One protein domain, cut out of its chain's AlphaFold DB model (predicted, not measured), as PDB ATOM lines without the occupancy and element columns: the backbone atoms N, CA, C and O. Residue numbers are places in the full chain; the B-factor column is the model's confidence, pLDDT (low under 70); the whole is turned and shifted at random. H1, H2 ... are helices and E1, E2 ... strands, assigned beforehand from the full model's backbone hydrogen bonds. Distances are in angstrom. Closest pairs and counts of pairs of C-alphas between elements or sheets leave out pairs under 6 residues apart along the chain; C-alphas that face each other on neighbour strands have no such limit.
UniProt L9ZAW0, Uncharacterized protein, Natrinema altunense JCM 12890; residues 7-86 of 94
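What this domain is: This is residues 7 to 86 of the 94 residues of an uncharacterized protein of Natrinema altunense JCM 12890 (UniProt L9ZAW0). A three-stranded antiparallel sheet has one long helix, H1, laid over one of its faces along the strands, while the opposite face has no named helix. The long link from E3 to H1 runs back beside edge strand E3, where two short pairings tie it to the sheet, and the short helix H2 follows the far end of H1. The printed part has 80 residues, with three named strands and two named helices in the order E1 E2 E3 H1 H2; the sheet order is E1 - E2 - E3 and the class is mixed, helices and strands. The whole is compact, with a radius of gyration of the C-alphas of 12.2 A, and its outline is only just elongated, spanning 35 by 23 by 22 A.

How they stand to each other: The sheet is a meander, each strand the antiparallel neighbour of the one before: E1, residues 7 to 14, E2, residues 19 to 26, and E3, residues 31 to 38. E1 and E2 form a hairpin at 170 degrees between directions, with N 12 and O 21 within hydrogen-bond range at 2.8 A. E2 and E3 form a hairpin at 158 degrees, with N 22 and O 35 at 2.8 A and N 35 and O 22 at 2.9 A. Residues 35 to 36 of E3 also pair antiparallel with residues 50 to 51, and residues 32 to 33 of E3 with residues 62 to 63. H1, residues 66 to 78, is on the sheet at a height over the sheet of 9.0 A. It lies over E2 and only just over E3, on which 3 of its 13 C-alphas fall. It runs along the strands, at 1 degrees to E2 on the local plane. The closest C-alphas of E3 and H1 are those of Tyr 32 and Glu 66, 5.8 A apart; those of E2 and H1 are Leu 23 and Tyr 73, 7.0 A apart. H2, residues 81 to 86, is not on the sheet. H1 and H2 are close but not clearly touching, the C-alphas of Leu 76 and Ile 84 being closest at 7.4 A. They run opposite ways at a steep tilt of 53 degrees. Every O i to N i+4 pair is within hydrogen-bond range in H2, and 7 of 9 are in H1.

Where its parts are: E1 begins at C-alpha 7, (159.162, 142.600, 153.354), and is 17.6 A long. E2 measures 21.6 A and E3 23.1 A, ending at C-alpha 38, (149.720, 139.006, 167.786). H1 measures 18.8 A. H2 has six residues and ends at C-alpha 86, (142.856, 152.220, 169.998).

The domain as a whole: The C-alphas farthest apart, those of Ser 42 and Asp 64, are 35.2 A apart. The printed part has no cut. The link from E3 to H1, residues 39 to 65, is long; the other three links are tight. The mean pLDDT of the printed part is 80.7, and residues 53 to 61 and residue 86 are under 70.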
ATOM      1  N   VAL A   7     158.888 142.106 151.998       85.31
ATOM      2  CA  VAL A   7     159.162 142.600 153.354       85.31
ATOM      3  C   VAL A   7     160.319 143.592 153.296       85.31
ATOM      4  O   VAL A   7     161.471 143.206 153.097       85.31
ATOM      5  N   LEU A   8     160.004 144.866 153.517       86.88
ATOM      6  CA  LEU A   8     160.978 145.951 153.560       86.88
ATOM      7  C   LEU A   8     161.655 146.048 154.927       86.88
ATOM      8  O   LEU A   8     162.864 146.266 155.004       86.88
ATOM      9  N   GLU A   9     160.883 145.895 156.009       86.94
ATOM     10  CA  GLU A   9     161.378 146.052 157.381       86.94
ATOM     11  C   GLU A   9     160.648 145.134 158.376       86.94
ATOM     12  O   GLU A   9     159.449 144.871 158.258       86.94
ATOM     13  N   GLY A  10     161.375 144.634 159.379       81.31
ATOM     14  CA  GLY A  10     160.848 143.714 160.389       81.31
ATOM     15  C   GLY A  10     160.938 142.222 160.014       81.31
ATOM     16  O   GLY A  10     161.742 141.843 159.160       81.31
ATOM     17  N   PRO A  11     160.170 141.339 160.688       86.06
ATOM     18  CA  PRO A  11     159.210 141.646 161.748       86.06
ATOM     19  C   PRO A  11     159.890 142.045 163.068       86.06
ATOM     20  O   PRO A  11     160.696 141.292 163.622       86.06
ATOM     21  N   VAL A  12     159.530 143.212 163.600       88.50
ATOM     22  CA  VAL A  12     159.933 143.681 164.934       88.50
ATOM     23  C   VAL A  12     158.917 143.177 165.949       88.50
ATOM     24  O   VAL A  12     157.710 143.276 165.744       88.50
ATOM     25  N   ARG A  13     159.409 142.599 167.047       89.06
ATOM     26  CA  ARG A  13     158.578 142.059 168.128       89.06
ATOM     27  C   ARG A  13     158.483 143.076 169.256       89.06
ATOM     28  O   ARG A  13     159.484 143.362 169.906       89.06
ATOM     29  N   TYR A  14     157.277 143.543 169.542       86.00
ATOM     30  CA  TYR A  14     156.975 144.369 170.701       86.00
ATOM     31  C   TYR A  14     156.480 143.465 171.831       86.00
ATOM     32  O   TYR A  14     155.281 143.346 172.073       86.00
ATOM     33  N   GLU A  15     157.405 142.793 172.526       84.06
ATOM     34  CA  GLU A  15     157.066 141.871 173.627       84.06
ATOM     35  C   GLU A  15     156.295 142.562 174.762       84.06
ATOM     36  O   GLU A  15     155.406 141.959 175.356       84.06
ATOM     37  N   ASP A  16     156.588 143.842 175.010       84.12
ATOM     38  CA  ASP A  16     155.863 144.703 175.957       84.12
ATOM     39  C   ASP A  16     154.375 144.864 175.590       84.12
ATOM     40  O   ASP A  16     153.516 144.946 176.466       84.12
ATOM     41  N   LYS A  17     154.075 144.831 174.287       82.75
ATOM     42  CA  LYS A  17     152.743 145.052 173.708       82.75
ATOM     43  C   LYS A  17     152.072 143.752 173.241       82.75
ATOM     44  O   LYS A  17     150.922 143.750 172.820       82.75
ATOM     45  N   GLY A  18     152.785 142.625 173.290       86.94
ATOM     46  CA  GLY A  18     152.278 141.316 172.873       86.94
ATOM     47  C   GLY A  18     151.981 141.184 171.373       86.94
ATOM     48  O   GLY A  18     151.174 140.338 170.992       86.94
ATOM     49  N   LEU A  19     152.622 141.984 170.520       89.00
ATOM     50  CA  LEU A  19     152.422 141.977 169.066       89.00
ATOM     51  C   LEU A  19     153.749 142.131 168.320       89.00
ATOM     52  O   LEU A  19     154.735 142.622 168.866       89.00
ATOM     53  N   ALA A  20     153.779 141.715 167.066       91.06
ATOM     54  CA  ALA A  20     154.862 141.983 166.136       91.06
ATOM     55  C   ALA A  20     154.341 142.836 164.984       91.06
ATOM     56  O   ALA A  20     153.193 142.670 164.592       91.06
ATOM     57  N   ALA A  21     155.180 143.712 164.434       89.62
ATOM     58  CA  ALA A  21     154.849 144.485 163.243       89.62
ATOM     59  C   ALA A  21     155.916 144.324 162.159       89.62
ATOM     60  O   ALA A  21     157.108 144.163 162.455       89.62
ATOM     61  N   ARG A  22     155.508 144.423 160.897       91.38
ATOM     62  CA  ARG A  22     156.396 144.453 159.731       91.38
ATOM     63  C   ARG A  22     155.917 145.482 158.711       91.38
ATOM     64  O   ARG A  22     154.721 145.747 158.613       91.38
ATOM     65  N   LEU A  23     156.858 146.022 157.951       89.81
ATOM     66  CA  LEU A  23     156.607 146.872 156.798       89.81
ATOM     67  C   LEU A  23     156.782 146.033 155.531       89.81
ATOM     68  O   LEU A  23     157.847 145.451 155.308       89.81
ATOM     69  N   THR A  24     155.751 145.989 154.701       90.19
ATOM     70  CA  THR A  24     155.739 145.279 153.421       90.19
ATOM     71  C   THR A  24     155.440 146.223 152.266       90.19
ATOM     72  O   THR A  24     154.821 147.272 152.434       90.19
ATOM     73  N   TYR A  25     155.904 145.863 151.077       89.19
ATOM     74  CA  TYR A  25     155.578 146.528 149.828       89.19
ATOM     75  C   TYR A  25     154.704 145.614 148.983       89.19
ATOM     76  O   TYR A  25     155.100 144.511 148.603       89.19
ATOM     77  N   ASN A  26     153.509 146.094 148.674       86.62
ATOM     78  CA  ASN A  26     152.592 145.418 147.787       86.62
ATOM     79  C   ASN A  26     152.847 145.866 146.345       86.62
ATOM     80  O   ASN A  26     152.399 146.931 145.919       86.62
ATOM     81  N   GLU A  27     153.526 145.020 145.572       82.88
ATOM     82  CA  GLU A  27     153.813 145.290 144.158       82.88
ATOM     83  C   GLU A  27     152.545 145.368 143.288       82.88
ATOM     84  O   GLU A  27     152.542 146.051 142.267       82.88
ATOM     85  N   GLU A  28     151.451 144.690 143.665       82.81
ATOM     86  CA  GLU A  28     150.205 144.704 142.880       82.81
ATOM     87  C   GLU A  28     149.486 146.056 142.924       82.81
ATOM     88  O   GLU A  28     148.825 146.448 141.960       82.81
ATOM     89  N   ARG A  29     149.574 146.746 144.062       81.50
ATOM     90  CA  ARG A  29     148.945 148.048 144.305       81.50
ATOM     91  C   ARG A  29     149.949 149.192 144.327       81.50
ATOM     92  O   ARG A  29     149.529 150.333 144.486       81.50
ATOM     93  N   GLU A  30     151.230 148.877 144.140       85.88
ATOM     94  CA  GLU A  30     152.354 149.808 144.209       85.88
ATOM     95  C   GLU A  30     152.341 150.618 145.520       85.88
ATOM     96  O   GLU A  30     152.594 151.821 145.519       85.88
ATOM     97  N   SER A  31     152.024 149.956 146.637       86.75
ATOM     98  CA  SER A  31     151.758 150.590 147.932       86.75
ATOM     99  C   SER A  31     152.524 149.932 149.080       86.75
ATOM    100  O   SER A  31     152.877 148.757 149.038       86.75
ATOM    101  N   TYR A  32     152.779 150.694 150.134       88.38
ATOM    102  CA  TYR A  32     153.498 150.272 151.332       88.38
ATOM    103  C   TYR A  32     152.510 149.970 152.444       88.38
ATOM    104  O   TYR A  32     151.595 150.751 152.676       88.38
ATOM    105  N   ARG A  33     152.681 148.859 153.150       87.56
ATOM    106  CA  ARG A  33     151.740 148.379 154.155       87.56
ATOM    107  C   ARG A  33     152.433 148.112 155.470       87.56
ATOM    108  O   ARG A  33     153.479 147.471 155.504       87.56
ATOM    109  N   VAL A  34     151.826 148.575 156.555       86.50
ATOM    110  CA  VAL A  34     152.261 148.209 157.901       86.50
ATOM    111  C   VAL A  34     151.308 147.167 158.456       86.50
ATOM    112  O   VAL A  34     150.129 147.433 158.702       86.50
ATOM    113  N   GLU A  35     151.839 145.968 158.636       87.81
ATOM    114  CA  GLU A  35     151.107 144.820 159.140       87.81
ATOM    115  C   GLU A  35     151.507 144.521 160.582       87.81
ATOM    116  O   GLU A  35     152.674 144.655 160.956       87.81
ATOM    117  N   TYR A  36     150.560 144.031 161.375       87.19
ATOM    118  CA  TYR A  36     150.806 143.456 162.685       87.19
ATOM    119  C   TYR A  36     150.297 142.036 162.801       87.19
ATOM    120  O   TYR A  36     149.407 141.593 162.086       87.19
ATOM    121  N   SER A  37     150.861 141.330 163.766       89.50
ATOM    122  CA  SER A  37     150.408 140.012 164.143       89.50
ATOM    123  C   SER A  37     150.593 139.807 165.646       89.50
ATOM    124  O   SER A  37     151.639 140.177 166.194       89.50
ATOM    125  N   PRO A  38     149.601 139.250 166.358       88.50
ATOM    126  CA  PRO A  38     149.720 139.006 167.786       88.50
ATOM    127  C   PRO A  38     150.799 137.955 168.083       88.50
ATOM    128  O   PRO A  38     150.931 136.941 167.393       88.50
ATOM    129  N   ILE A  39     151.553 138.171 169.161       90.25
ATOM    130  CA  ILE A  39     152.505 137.185 169.675       90.25
ATOM    131  C   ILE A  39     151.722 136.177 170.517       90.25
ATOM    132  O   ILE A  39     151.120 136.500 171.544       90.25
ATOM    133  N   LEU A  40     151.728 134.922 170.080       88.38
ATOM    134  CA  LEU A  40     151.079 133.816 170.766       88.38
ATOM    135  C   LEU A  40     151.741 133.564 172.123       88.38
ATOM    136  O   LEU A  40     152.921 133.832 172.338       88.38
ATOM    137  N   LYS A  41     151.010 132.917 173.037       83.88
ATOM    138  CA  LYS A  41     151.540 132.520 174.358       83.88
ATOM    139  C   LYS A  41     152.778 131.613 174.292       83.88
ATOM    140  O   LYS A  41     153.478 131.482 175.290       83.88
ATOM    141  N   SER A  42     153.024 130.982 173.145       86.38
ATOM    142  CA  SER A  42     154.225 130.187 172.871       86.38
ATOM    143  C   SER A  42     155.482 131.040 172.632       86.38
ATOM    144  O   SER A  42     156.584 130.507 172.710       86.38
ATOM    145  N   GLY A  43     155.333 132.347 172.375       82.00
ATOM    146  CA  GLY A  43     156.407 133.258 171.954       82.00
ATOM    147  C   GLY A  43     156.585 133.353 170.431       82.00
ATOM    148  O   GLY A  43     157.471 134.063 169.947       82.00
ATOM    149  N   ASP A  44     155.748 132.640 169.678       87.62
ATOM    150  CA  ASP A  44     155.690 132.677 168.219       87.62
ATOM    151  C   ASP A  44     154.756 133.794 167.740       87.62
ATOM    152  O   ASP A  44     153.748 134.085 168.381       87.62
ATOM    153  N   ILE A  45     155.087 134.411 166.609       89.06
ATOM    154  CA  ILE A  45     154.206 135.370 165.931       89.06
ATOM    155  C   ILE A  45     153.134 134.562 165.197       89.06
ATOM    156  O   ILE A  45     153.462 133.513 164.634       89.06
ATOM    157  N   ALA A  46     151.875 135.003 165.217       88.56
ATOM    158  CA  ALA A  46     150.850 134.325 164.435       88.56
ATOM    159  C   ALA A  46     151.204 134.358 162.934       88.56
ATOM    160  O   ALA A  46     151.870 135.264 162.439       88.56
ATOM    161  N   GLU A  47     150.796 133.327 162.197       84.94
ATOM    162  CA  GLU A  47     151.044 133.266 160.749       84.94
ATOM    163  C   GLU A  47     150.196 134.297 159.986       84.94
ATOM    164  O   GLU A  47     150.551 134.704 158.883       84.94
ATOM    165  N   GLU A  48     149.086 134.721 160.591       84.88
ATOM    166  CA  GLU A  48     148.174 135.729 160.065       84.88
ATOM    167  C   GLU A  48     148.665 137.133 160.428       84.88
ATOM    168  O   GLU A  48     148.971 137.416 161.590       84.88
ATOM    169  N   TRP A  49     148.750 137.988 159.412       87.06
ATOM    170  CA  TRP A  49     149.147 139.384 159.516       87.06
ATOM    171  C   TRP A  49     147.969 140.260 159.099       87.06
ATOM    172  O   TRP A  49     147.355 140.029 158.058       87.06
ATOM    173  N   GLU A  50     147.655 141.254 159.920       83.75
ATOM    174  CA  GLU A  50     146.562 142.197 159.710       83.75
ATOM    175  C   GLU A  50     147.109 143.610 159.515       83.75
ATOM    176  O   GLU A  50     148.177 143.950 160.014       83.75
ATOM    177  N   LEU A  51     146.388 144.459 158.786       82.06
ATOM    178  CA  LEU A  51     146.783 145.855 158.595       82.06
ATOM    179  C   LEU A  51     146.314 146.708 159.773       82.06
ATOM    180  O   LEU A  51     145.180 146.567 160.234       82.06
ATOM    181  N   PHE A  52     147.157 147.638 160.220       75.88
ATOM    182  CA  PHE A  52     146.722 148.678 161.154       75.88
ATOM    183  C   PHE A  52     145.637 149.574 160.516       75.88
ATOM    184  O   PHE A  52     145.588 149.754 159.294       75.88
ATOM    185  N   GLY A  53     144.717 150.098 161.338       63.19
ATOM    186  CA  GLY A  53     143.741 151.111 160.911       63.19
ATOM    187  C   GLY A  53     142.652 150.642 159.931       63.19
ATOM    188  O   GLY A  53     142.043 151.463 159.250       63.19
ATOM    189  N   GLY A  54     142.367 149.339 159.834       49.88
ATOM    190  CA  GLY A  54     141.403 148.754 158.885       49.88
ATOM    191  C   GLY A  54     139.913 149.001 159.176       49.88
ATOM    192  O   GLY A  54     139.093 148.116 158.930       49.88
ATOM    193  N   SER A  55     139.536 150.171 159.697       40.72
ATOM    194  CA  SER A  55     138.198 150.391 160.253       40.72
ATOM    195  C   SER A  55     137.489 151.602 159.658       40.72
ATOM    196  O   SER A  55     137.864 152.750 159.868       40.72
ATOM    197  N   VAL A  56     136.447 151.297 158.878       37.41
ATOM    198  CA  VAL A  56     135.392 152.168 158.328       37.41
ATOM    199  C   VAL A  56     135.721 153.672 158.301       37.41
ATOM    200  O   VAL A  56     135.216 154.461 159.098       37.41
ATOM    201  N   GLY A  57     136.488 154.094 157.293       40.16
ATOM    202  CA  GLY A  57     136.539 155.494 156.853       40.16
ATOM    203  C   GLY A  57     137.860 156.228 157.066       40.16
ATOM    204  O   GLY A  57     138.007 157.311 156.502       40.16
ATOM    205  N   TYR A  58     138.816 155.644 157.788       42.16
ATOM    206  CA  TYR A  58     140.217 156.058 157.715       42.16
ATOM    207  C   TYR A  58     140.983 155.119 156.788       42.16
ATOM    208  O   TYR A  58     140.658 153.938 156.668       42.16
ATOM    209  N   THR A  59     141.912 155.700 156.032       51.62
ATOM    210  CA  THR A  59     142.798 154.994 155.114       51.62
ATOM    211  C   THR A  59     143.449 153.859 155.893       51.62
ATOM    212  O   THR A  59     144.088 154.120 156.909       51.62
ATOM    213  N   SER A  60     143.260 152.615 155.443       63.69
ATOM    214  CA  SER A  60     144.063 151.464 155.871       63.69
ATOM    215  C   SER A  60     145.535 151.894 155.958       63.69
ATOM    216  O   SER A  60     145.911 152.769 155.177       63.69
ATOM    217  N   SER A  61     146.374 151.289 156.811       68.69
ATOM    218  CA  SER A  61     147.840 151.519 156.852       68.69
ATOM    219  C   SER A  61     148.577 151.049 155.581       68.69
ATOM    220  O   SER A  61     149.634 150.429 155.642       68.69
ATOM    221  N   GLU A  62     147.969 151.314 154.430       77.81
ATOM    222  CA  GLU A  62     148.443 151.285 153.068       77.81
ATOM    223  C   GLU A  62     148.757 152.733 152.666       77.81
ATOM    224  O   GLU A  62     147.878 153.596 152.632       77.81
ATOM    225  N   TYR A  63     150.019 152.984 152.363       83.00
ATOM    226  CA  TYR A  63     150.561 154.287 152.025       83.00
ATOM    227  C   TYR A  63     151.104 154.247 150.599       83.00
ATOM    228  O   TYR A  63     151.688 153.251 150.175       83.00
ATOM    229  N   ASP A  64     150.969 155.344 149.861       83.69
ATOM    230  CA  ASP A  64     151.589 155.478 148.539       83.69
ATOM    231  C   ASP A  64     153.118 155.674 148.637       83.69
ATOM    232  O   ASP A  64     153.849 155.406 147.682       83.69
ATOM    233  N   ALA A  65     153.621 156.133 149.791       85.38
ATOM    234  CA  ALA A  65     155.033 156.427 150.016       85.38
ATOM    235  C   ALA A  65     155.656 155.581 151.138       85.38
ATOM    236  O   ALA A  65     155.102 155.470 152.234       85.38
ATOM    237  N   GLU A  66     156.872 155.074 150.891       87.00
ATOM    238  CA  GLU A  66     157.667 154.332 151.885       87.00
ATOM    239  C   GLU A  66     157.885 155.160 153.150       87.00
ATOM    240  O   GLU A  66     157.822 154.638 154.256       87.00
ATOM    241  N   GLU A  67     158.145 156.459 152.988       87.00
ATOM    242  CA  GLU A  67     158.465 157.360 154.094       87.00
ATOM    243  C   GLU A  67     157.300 157.493 155.081       87.00
ATOM    244  O   GLU A  67     157.535 157.544 156.286       87.00
ATOM    245  N   GLU A  68     156.058 157.506 154.591       84.19
ATOM    246  CA  GLU A  68     154.863 157.581 155.438       84.19
ATOM    247  C   GLU A  68     154.643 156.268 156.195       84.19
ATOM    248  O   GLU A  68     154.424 156.277 157.407       84.19
ATOM    249  N   ALA A  69     154.788 155.138 155.502       85.12
ATOM    250  CA  ALA A  69     154.660 153.823 156.115       85.12
ATOM    251  C   ALA A  69     155.768 153.558 157.144       85.12
ATOM    252  O   ALA A  69     155.497 153.058 158.234       85.12
ATOM    253  N   ARG A  70     157.014 153.942 156.834       86.50
ATOM    254  CA  ARG A  70     158.148 153.837 157.761       86.50
ATOM    255  C   ARG A  70     157.983 154.776 158.954       86.50
ATOM    256  O   ARG A  70     158.320 154.379 160.061       86.50
ATOM    257  N   ALA A  71     157.462 155.990 158.761       85.56
ATOM    258  CA  ALA A  71     157.198 156.904 159.872       85.56
ATOM    259  C   ALA A  71     156.195 156.300 160.865       85.56
ATOM    260  O   ALA A  71     156.475 156.261 162.059       85.56
ATOM    261  N   PHE A  72     155.087 155.742 160.367       82.62
ATOM    262  CA  PHE A  72     154.127 155.034 161.215       82.62
ATOM    263  C   PHE A  72     154.748 153.791 161.874       82.62
ATOM    264  O   PHE A  72     154.543 153.546 163.061       82.62
ATOM    265  N   TYR A  73     155.556 153.027 161.133       86.38
ATOM    266  CA  TYR A  73     156.260 151.857 161.659       86.38
ATOM    267  C   TYR A  73     157.211 152.194 162.819       86.38
ATOM    268  O   TYR A  73     157.240 151.480 163.820       86.38
ATOM    269  N   ASP A  74     157.958 153.294 162.715       85.94
ATOM    270  CA  ASP A  74     158.832 153.797 163.783       85.94
ATOM    271  C   ASP A  74     158.015 154.340 164.971       85.94
ATOM    272  O   ASP A  74     158.350 154.106 166.138       85.94
ATOM    273  N   GLU A  75     156.874 154.982 164.695       84.38
ATOM    274  CA  GLU A  75     155.939 155.410 165.737       84.38
ATOM    275  C   GLU A  75     155.391 154.231 166.546       84.38
ATOM    276  O   GLU A  75     155.250 154.384 167.755       84.38
ATOM    277  N   LEU A  76     155.181 153.038 165.970       81.69
ATOM    278  CA  LEU A  76     154.728 151.852 166.725       81.69
ATOM    279  C   LEU A  76     155.641 151.495 167.905       81.69
ATOM    280  O   LEU A  76     155.161 150.982 168.919       81.69
ATOM    281  N   GLU A  77     156.945 151.771 167.812       81.75
ATOM    282  CA  GLU A  77     157.857 151.594 168.945       81.75
ATOM    283  C   GLU A  77     157.542 152.571 170.085       81.75
ATOM    284  O   GLU A  77     157.532 152.183 171.259       81.75
ATOM    285  N   ASN A  78     157.221 153.814 169.729       82.44
ATOM    286  CA  ASN A  78     156.924 154.899 170.658       82.44
ATOM    287  C   ASN A  78     155.476 154.888 171.177       82.44
ATOM    288  O   ASN A  78     155.237 155.349 172.293       82.44
ATOM    289  N   LEU A  79     154.527 154.350 170.409       80.69
ATOM    290  CA  LEU A  79     153.110 154.304 170.758       80.69
ATOM    291  C   LEU A  79     152.873 153.407 171.964       80.69
ATOM    292  O   LEU A  79     153.449 152.328 172.095       80.69
ATOM    293  N   SER A  80     151.987 153.818 172.862       78.56
ATOM    294  CA  SER A  80     151.631 152.979 174.013       78.56
ATOM    295  C   SER A  80     150.760 151.795 173.578       78.56
ATOM    296  O   SER A  80     150.062 151.866 172.573       78.56
ATOM    297  N   ASN A  81     150.737 150.702 174.353       73.31
ATOM    298  CA  ASN A  81     149.845 149.567 174.065       73.31
ATOM    299  C   ASN A  81     148.369 149.999 173.952       73.31
ATOM    300  O   ASN A  81     147.625 149.435 173.162       73.31
ATOM    301  N   GLU A  82     147.954 150.997 174.735       74.44
ATOM    302  CA  GLU A  82     146.614 151.590 174.660       74.44
ATOM    303  C   GLU A  82     146.360 152.308 173.331       74.44
ATOM    304  O   GLU A  82     145.273 152.172 172.791       74.44
ATOM    305  N   GLU A  83     147.347 153.018 172.781       74.94
ATOM    306  CA  GLU A  83     147.212 153.715 171.494       74.94
ATOM    307  C   GLU A  83     147.189 152.730 170.332       74.94
ATOM    308  O   GLU A  83     146.374 152.856 169.428       74.94
ATOM    309  N   ILE A  84     148.018 151.689 170.403       75.06
ATOM    310  CA  ILE A  84     147.966 150.592 169.442       75.06
ATOM    311  C   ILE A  84     146.611 149.878 169.505       75.06
ATOM    312  O   ILE A  84     146.011 149.589 168.474       75.06
ATOM    313  N   HIS A  85     146.114 149.600 170.710       70.44
ATOM    314  CA  HIS A  85     144.801 148.994 170.873       70.44
ATOM    315  C   HIS A  85     143.687 149.931 170.402       70.44
ATOM    316  O   HIS A  85     142.703 149.431 169.880       70.44
ATOM    317  N   ASP A  86     143.807 151.251 170.557       68.62
ATOM    318  CA  ASP A  86     142.856 152.220 169.998       68.62
ATOM    319  C   ASP A  86     142.853 152.135 168.467       68.62
ATOM    320  O   ASP A  86     141.801 151.879 167.890       68.62
TER     321      ASP A  86